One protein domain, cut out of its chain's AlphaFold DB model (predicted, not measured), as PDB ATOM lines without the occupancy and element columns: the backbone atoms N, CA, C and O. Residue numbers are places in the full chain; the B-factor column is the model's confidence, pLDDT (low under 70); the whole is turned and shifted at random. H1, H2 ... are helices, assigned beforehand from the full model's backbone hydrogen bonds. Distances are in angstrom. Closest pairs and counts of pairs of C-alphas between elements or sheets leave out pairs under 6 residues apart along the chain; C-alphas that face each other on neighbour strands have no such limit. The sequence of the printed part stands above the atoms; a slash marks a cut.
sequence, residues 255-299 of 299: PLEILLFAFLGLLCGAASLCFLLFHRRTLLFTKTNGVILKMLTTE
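AT A GLANCE: This is residues 255 to 299 of the 299 residues of the protein "Chloride channel protein ClC-Kb" of Liparis tanakae (Tanaka's snailfish) (UniProt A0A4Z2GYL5). One long, nearly straight helix, H1, makes almost the whole length of a thin rod, and a short helix, H2, turns off sharply at its far end, so that the two make an L with one very long arm and one short foot. Residues 255 to 284, all in H1, stand free, and a short tail, residues 297 to 299, follows H2. The printed part has 45 residues with two named helices, H1 then H2, and no named strand; its class is all helix. It is extended, with a radius of gyration of the C-alphas of 18.4 A, and its C-alphas span 61 by 15 by 7 A.

HOW THE PARTS SIT: The longest helix is H1, residues 255 to 288, and H2 is residues 290 to 296. The two only just touch, with 3 pairs of C-alphas within 8 A, and they touch only at the corner by their link. H1 touches H2 with residues 286 to 287 alone. The closest C-alphas of the two helices are those of Lys 287 and Leu 293, 5.8 A apart. Their lines stand about perpendicular, at 80 degrees, and their centres are 29.1 A apart. In H2 every O i to N i+4 pair is within hydrogen-bond range; in H1 29 of 30 are.

IN THESE COORDINATES: H1 begins at C-alpha 255, at (396.872, 465.926, 364.477), and ends at C-alpha 288, at (350.040, 455.696, 351.573), 49.6 A from first to last C-alpha. H2 measures 9.7 A from C-alpha 290 to C-alpha 296, the latter at (352.343, 448.107, 342.519).

THE WHOLE: The two C-alphas farthest apart, those of Pro 255 and Glu 299, are 60.8 A from each other. The printed part has no cut, and Glu 299 is the chain's last residue. The link from H1 to H2, one residue, is tight. The mean pLDDT of the printed part is 89.5, and residues 296 to 299 are under 70.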
ATOM      1  N   PRO A 255     397.955 465.831 363.486       88.62
ATOM      2  CA  PRO A 255     396.872 465.926 364.477       88.62
ATOM      3  C   PRO A 255     395.685 466.812 364.060       88.62
ATOM      4  O   PRO A 255     394.548 466.535 364.435       88.62
ATOM      5  N   LEU A 256     395.927 467.854 363.256       91.88
ATOM      6  CA  LEU A 256     394.872 468.722 362.721       91.88
ATOM      7  C   LEU A 256     393.994 467.997 361.683       91.88
ATOM      8  O   LEU A 256     392.786 468.215 361.637       91.88
ATOM      9  N   GLU A 257     394.575 467.095 360.890       92.31
ATOM     10  CA  GLU A 257     393.844 466.298 359.897       92.31
ATOM     11  C   GLU A 257     392.901 465.303 360.580       92.31
ATOM     12  O   GLU A 257     391.789 465.097 360.109       92.31
ATOM     13  N   ILE A 258     393.277 464.772 361.749       92.50
ATOM     14  CA  ILE A 258     392.402 463.918 362.571       92.50
ATOM     15  C   ILE A 258     391.129 464.678 362.991       92.50
ATOM     16  O   ILE A 258     390.033 464.117 362.940       92.50
ATOM     17  N   LEU A 259     391.239 465.969 363.332       94.25
ATOM     18  CA  LEU A 259     390.073 466.816 363.623       94.25
ATOM     19  C   LEU A 259     389.223 467.083 362.368       94.25
ATOM     20  O   LEU A 259     387.993 467.063 362.448       94.25
ATOM     21  N   LEU A 260     389.852 467.265 361.202       95.50
ATOM     22  CA  LEU A 260     389.143 467.398 359.922       95.50
ATOM     23  C   LEU A 260     388.415 466.101 359.530       95.50
ATOM     24  O   LEU A 260     387.271 466.164 359.082       95.50
ATOM     25  N   PHE A 261     389.009 464.925 359.760       95.44
ATOM     26  CA  PHE A 261     388.347 463.633 359.547       95.44
ATOM     27  C   PHE A 261     387.189 463.404 360.526       95.44
ATOM     28  O   PHE A 261     386.145 462.895 360.117       95.44
ATOM     29  N   ALA A 262     387.315 463.827 361.788       96.44
ATOM     30  CA  ALA A 262     386.213 463.780 362.750       96.44
ATOM     31  C   ALA A 262     385.035 464.676 362.316       96.44
ATOM     32  O   ALA A 262     383.880 464.247 362.352       96.44
ATOM     33  N   PHE A 263     385.320 465.889 361.828       97.12
ATOM     34  CA  PHE A 263     384.304 466.792 361.276       97.12
ATOM     35  C   PHE A 263     383.665 466.241 359.989       97.12
ATOM     36  O   PHE A 263     382.442 466.265 359.848       97.12
ATOM     37  N   LEU A 264     384.457 465.661 359.082       96.62
ATOM     38  CA  LEU A 264     383.956 464.980 357.883       96.62
ATOM     39  C   LEU A 264     383.058 463.782 358.238       96.62
ATOM     40  O   LEU A 264     382.020 463.581 357.606       96.62
ATOM     41  N   GLY A 265     383.410 463.023 359.280       97.56
ATOM     42  CA  GLY A 265     382.583 461.949 359.832       97.56
ATOM     43  C   GLY A 265     381.236 462.453 360.360       97.56
ATOM     44  O   GLY A 265     380.202 461.851 360.067       97.56
ATOM     45  N   LEU A 266     381.223 463.595 361.057       97.81
ATOM     46  CA  LEU A 266     379.994 464.247 361.524       97.81
ATOM     47  C   LEU A 266     379.106 464.708 360.352       97.81
ATOM     48  O   LEU A 266     377.901 464.446 360.362       97.81
ATOM     49  N   LEU A 267     379.689 465.334 359.323       97.75
ATOM     50  CA  LEU A 267     378.965 465.732 358.107       97.75
ATOM     51  C   LEU A 267     378.384 464.519 357.363       97.75
ATOM     52  O   LEU A 267     377.224 464.546 356.951       97.75
ATOM     53  N   CYS A 268     379.156 463.437 357.238       97.75
ATOM     54  CA  CYS A 268     378.706 462.179 356.641       97.75
ATOM     55  C   CYS A 268     377.547 461.554 357.441       97.75
ATOM     56  O   CYS A 268     376.540 461.145 356.860       97.75
ATOM     57  N   GLY A 269     377.630 461.560 358.777       97.69
ATOM     58  CA  GLY A 269     376.552 461.115 359.663       97.69
ATOM     59  C   GLY A 269     375.267 461.938 359.504       97.69
ATOM     60  O   GLY A 269     374.182 461.367 359.384       97.69
ATOM     61  N   ALA A 270     375.380 463.268 359.427       97.69
ATOM     62  CA  ALA A 270     374.243 464.162 359.205       97.69
ATOM     63  C   ALA A 270     373.598 463.961 357.819       97.69
ATOM     64  O   ALA A 270     372.370 463.883 357.709       97.69
ATOM     65  N   ALA A 271     374.410 463.810 356.766       97.62
ATOM     66  CA  ALA A 271     373.936 463.510 355.416       97.62
ATOM     67  C   ALA A 271     373.240 462.137 355.343       97.62
ATOM     68  O   ALA A 271     372.160 462.023 354.760       97.62
ATOM     69  N   SER A 272     373.806 461.118 355.997       97.19
ATOM     70  CA  SER A 272     373.223 459.776 356.111       97.19
ATOM     71  C   SER A 272     371.873 459.798 356.835       97.19
ATOM     72  O   SER A 272     370.894 459.240 356.336       97.19
ATOM     73  N   LEU A 273     371.760 460.523 357.955       97.06
ATOM     74  CA  LEU A 273     370.489 460.704 358.663       97.06
ATOM     75  C   LEU A 273     369.436 461.394 357.778       97.06
ATOM     76  O   LEU A 273     368.291 460.940 357.722       97.06
ATOM     77  N   CYS A 274     369.818 462.445 357.049       97.06
ATOM     78  CA  CYS A 274     368.933 463.130 356.105       97.06
ATOM     79  C   CYS A 274     368.441 462.182 354.994       97.06
ATOM     80  O   CYS A 274     367.236 462.087 354.744       97.06
ATOM     81  N   PHE A 275     369.352 461.405 354.395       96.75
ATOM     82  CA  PHE A 275     369.025 460.393 353.389       96.75
ATOM     83  C   PHE A 275     368.075 459.315 353.931       96.75
ATOM     84  O   PHE A 275     367.083 458.993 353.280       96.75
ATOM     85  N   LEU A 276     368.317 458.793 355.138       95.81
ATOM     86  CA  LEU A 276     367.458 457.787 355.771       95.81
ATOM     87  C   LEU A 276     366.051 458.329 356.075       95.81
ATOM     88  O   LEU A 276     365.063 457.619 355.870       95.81
ATOM     89  N   LEU A 277     365.937 459.586 356.515       96.38
ATOM     90  CA  LEU A 277     364.646 460.251 356.727       96.38
ATOM     91  C   LEU A 277     363.898 460.476 355.406       96.38
ATOM     92  O   LEU A 277     362.699 460.194 355.334       96.38
ATOM     93  N   PHE A 278     364.593 460.918 354.353       96.69
ATOM     94  CA  PHE A 278     364.021 461.063 353.013       96.69
ATOM     95  C   PHE A 278     363.555 459.712 352.452       96.69
ATOM     96  O   PHE A 278     362.395 459.573 352.072       96.69
ATOM     97  N   HIS A 279     364.410 458.689 352.485       93.50
ATOM     98  CA  HIS A 279     364.094 457.338 352.021       93.50
ATOM     99  C   HIS A 279     362.894 456.742 352.777       93.50
ATOM    100  O   HIS A 279     361.953 456.253 352.151       93.50
ATOM    101  N   ARG A 280     362.856 456.866 354.114       94.00
ATOM    102  CA  ARG A 280     361.704 456.447 354.933       94.00
ATOM    103  C   ARG A 280     360.427 457.199 354.546       94.00
ATOM    104  O   ARG A 280     359.373 456.573 354.445       94.00
ATOM    105  N   ARG A 281     360.499 458.515 354.317       95.06
ATOM    106  CA  ARG A 281     359.345 459.326 353.894       95.06
ATOM    107  C   ARG A 281     358.843 458.916 352.510       95.06
ATOM    108  O   ARG A 281     357.633 458.812 352.332       95.06
ATOM    109  N   THR A 282     359.739 458.614 351.574       91.94
ATOM    110  CA  THR A 282     359.402 458.117 350.232       91.94
ATOM    111  C   THR A 282     358.772 456.723 350.287       91.94
ATOM    112  O   THR A 282     357.725 456.517 349.683       91.94
ATOM    113  N   LEU A 283     359.310 455.784 351.077       89.06
ATOM    114  CA  LEU A 283     358.691 454.462 351.273       89.06
ATOM    115  C   LEU A 283     357.290 454.549 351.900       89.06
ATOM    116  O   LEU A 283     356.387 453.818 351.490       89.06
ATOM    117  N   LEU A 284     357.092 455.443 352.874       90.94
ATOM    118  CA  LEU A 284     355.770 455.706 353.449       90.94
ATOM    119  C   LEU A 284     354.829 456.317 352.403       90.94
ATOM    120  O   LEU A 284     353.728 455.812 352.223       90.94
ATOM    121  N   PHE A 285     355.277 457.324 351.649       92.00
ATOM    122  CA  PHE A 285     354.509 457.938 350.563       92.00
ATOM    123  C   PHE A 285     354.059 456.902 349.516       92.00
ATOM    124  O   PHE A 285     352.880 456.870 349.164       92.00
ATOM    125  N   THR A 286     354.947 456.001 349.089       87.12
ATOM    126  CA  THR A 286     354.630 454.888 348.176       87.12
ATOM    127  C   THR A 286     353.548 453.954 348.729       87.12
ATOM    128  O   THR A 286     352.699 453.500 347.967       87.12
ATOM    129  N   LYS A 287     353.533 453.690 350.045       84.69
ATOM    130  CA  LYS A 287     352.507 452.844 350.690       84.69
ATOM    131  C   LYS A 287     351.198 453.578 351.005       84.69
ATOM    132  O   LYS A 287     350.153 452.938 351.035       84.69
ATOM    133  N   THR A 288     351.231 454.889 351.244       90.56
ATOM    134  CA  THR A 288     350.040 455.696 351.573       90.56
ATOM    135  C   THR A 288     349.265 456.144 350.329       90.56
ATOM    136  O   THR A 288     348.044 456.275 350.385       90.56
ATOM    137  N   ASN A 289     349.930 456.369 349.191       90.25
ATOM    138  CA  ASN A 289     349.245 456.776 347.962       90.25
ATOM    139  C   ASN A 289     348.545 455.588 347.295       90.25
ATOM    140  O   ASN A 289     349.184 454.808 346.591       90.25
ATOM    141  N   GLY A 290     347.218 455.512 347.427       84.19
ATOM    142  CA  GLY A 290     346.401 454.446 346.831       84.19
ATOM    143  C   GLY A 290     346.592 454.255 345.318       84.19
ATOM    144  O   GLY A 290     346.476 453.135 344.840       84.19
ATOM    145  N   VAL A 291     346.953 455.304 344.565       84.88
ATOM    146  CA  VAL A 291     347.275 455.201 343.126       84.88
ATOM    147  C   VAL A 291     348.585 454.440 342.886       84.88
ATOM    148  O   VAL A 291     348.637 453.561 342.030       84.88
ATOM    149  N   ILE A 292     349.633 454.749 343.658       82.12
ATOM    150  CA  ILE A 292     350.949 454.099 343.542       82.12
ATOM    151  C   ILE A 292     350.864 452.668 344.077       82.12
ATOM    152  O   ILE A 292     351.356 451.743 343.434       82.12
ATOM    153  N   LEU A 293     350.176 452.473 345.206       81.50
ATOM    154  CA  LEU A 293     349.910 451.150 345.754       81.50
ATOM    155  C   LEU A 293     349.130 450.290 344.752       81.50
ATOM    156  O   LEU A 293     349.574 449.186 344.466       81.50
ATOM    157  N   LYS A 294     348.048 450.811 344.152       81.94
ATOM    158  CA  LYS A 294     347.270 450.078 343.143       81.94
ATOM    159  C   LYS A 294     348.118 449.683 341.935       81.94
ATOM    160  O   LYS A 294     348.002 448.547 341.508       81.94
ATOM    161  N   MET A 295     348.991 450.567 341.436       76.75
ATOM    162  CA  MET A 295     349.939 450.232 340.361       76.75
ATOM    163  C   MET A 295     350.895 449.097 340.764       76.75
ATOM    164  O   MET A 295     351.094 448.161 339.991       76.75
ATOM    165  N   LEU A 296     351.445 449.141 341.982       69.81
ATOM    166  CA  LEU A 296     352.343 448.107 342.519       69.81
ATOM    167  C   LEU A 296     351.639 446.778 342.838       69.81
ATOM    168  O   LEU A 296     352.298 445.743 342.870       69.81
ATOM    169  N   THR A 297     350.326 446.795 343.070       68.31
ATOM    170  CA  THR A 297     349.495 445.609 343.332       68.31
ATOM    171  C   THR A 297     348.538 445.303 342.174       68.31
ATOM    172  O   THR A 297     347.434 444.817 342.419       68.31
ATOM    173  N   THR A 298     348.914 445.629 340.930       51.22
ATOM    174  CA  THR A 298     348.095 445.291 339.752       51.22
ATOM    175  C   THR A 298     348.298 443.821 339.379       51.22
ATOM    176  O   THR A 298     349.164 443.478 338.568       51.22
ATOM    177  N   GLU A 299     347.500 442.965 340.014       46.28
ATOM    178  CA  GLU A 299     347.043 441.696 339.432       46.28
ATOM    179  C   GLU A 299     346.062 441.986 338.281       46.28
ATOM    180  O   GLU A 299     345.203 442.884 338.464       46.28
TER     181      GLU A 299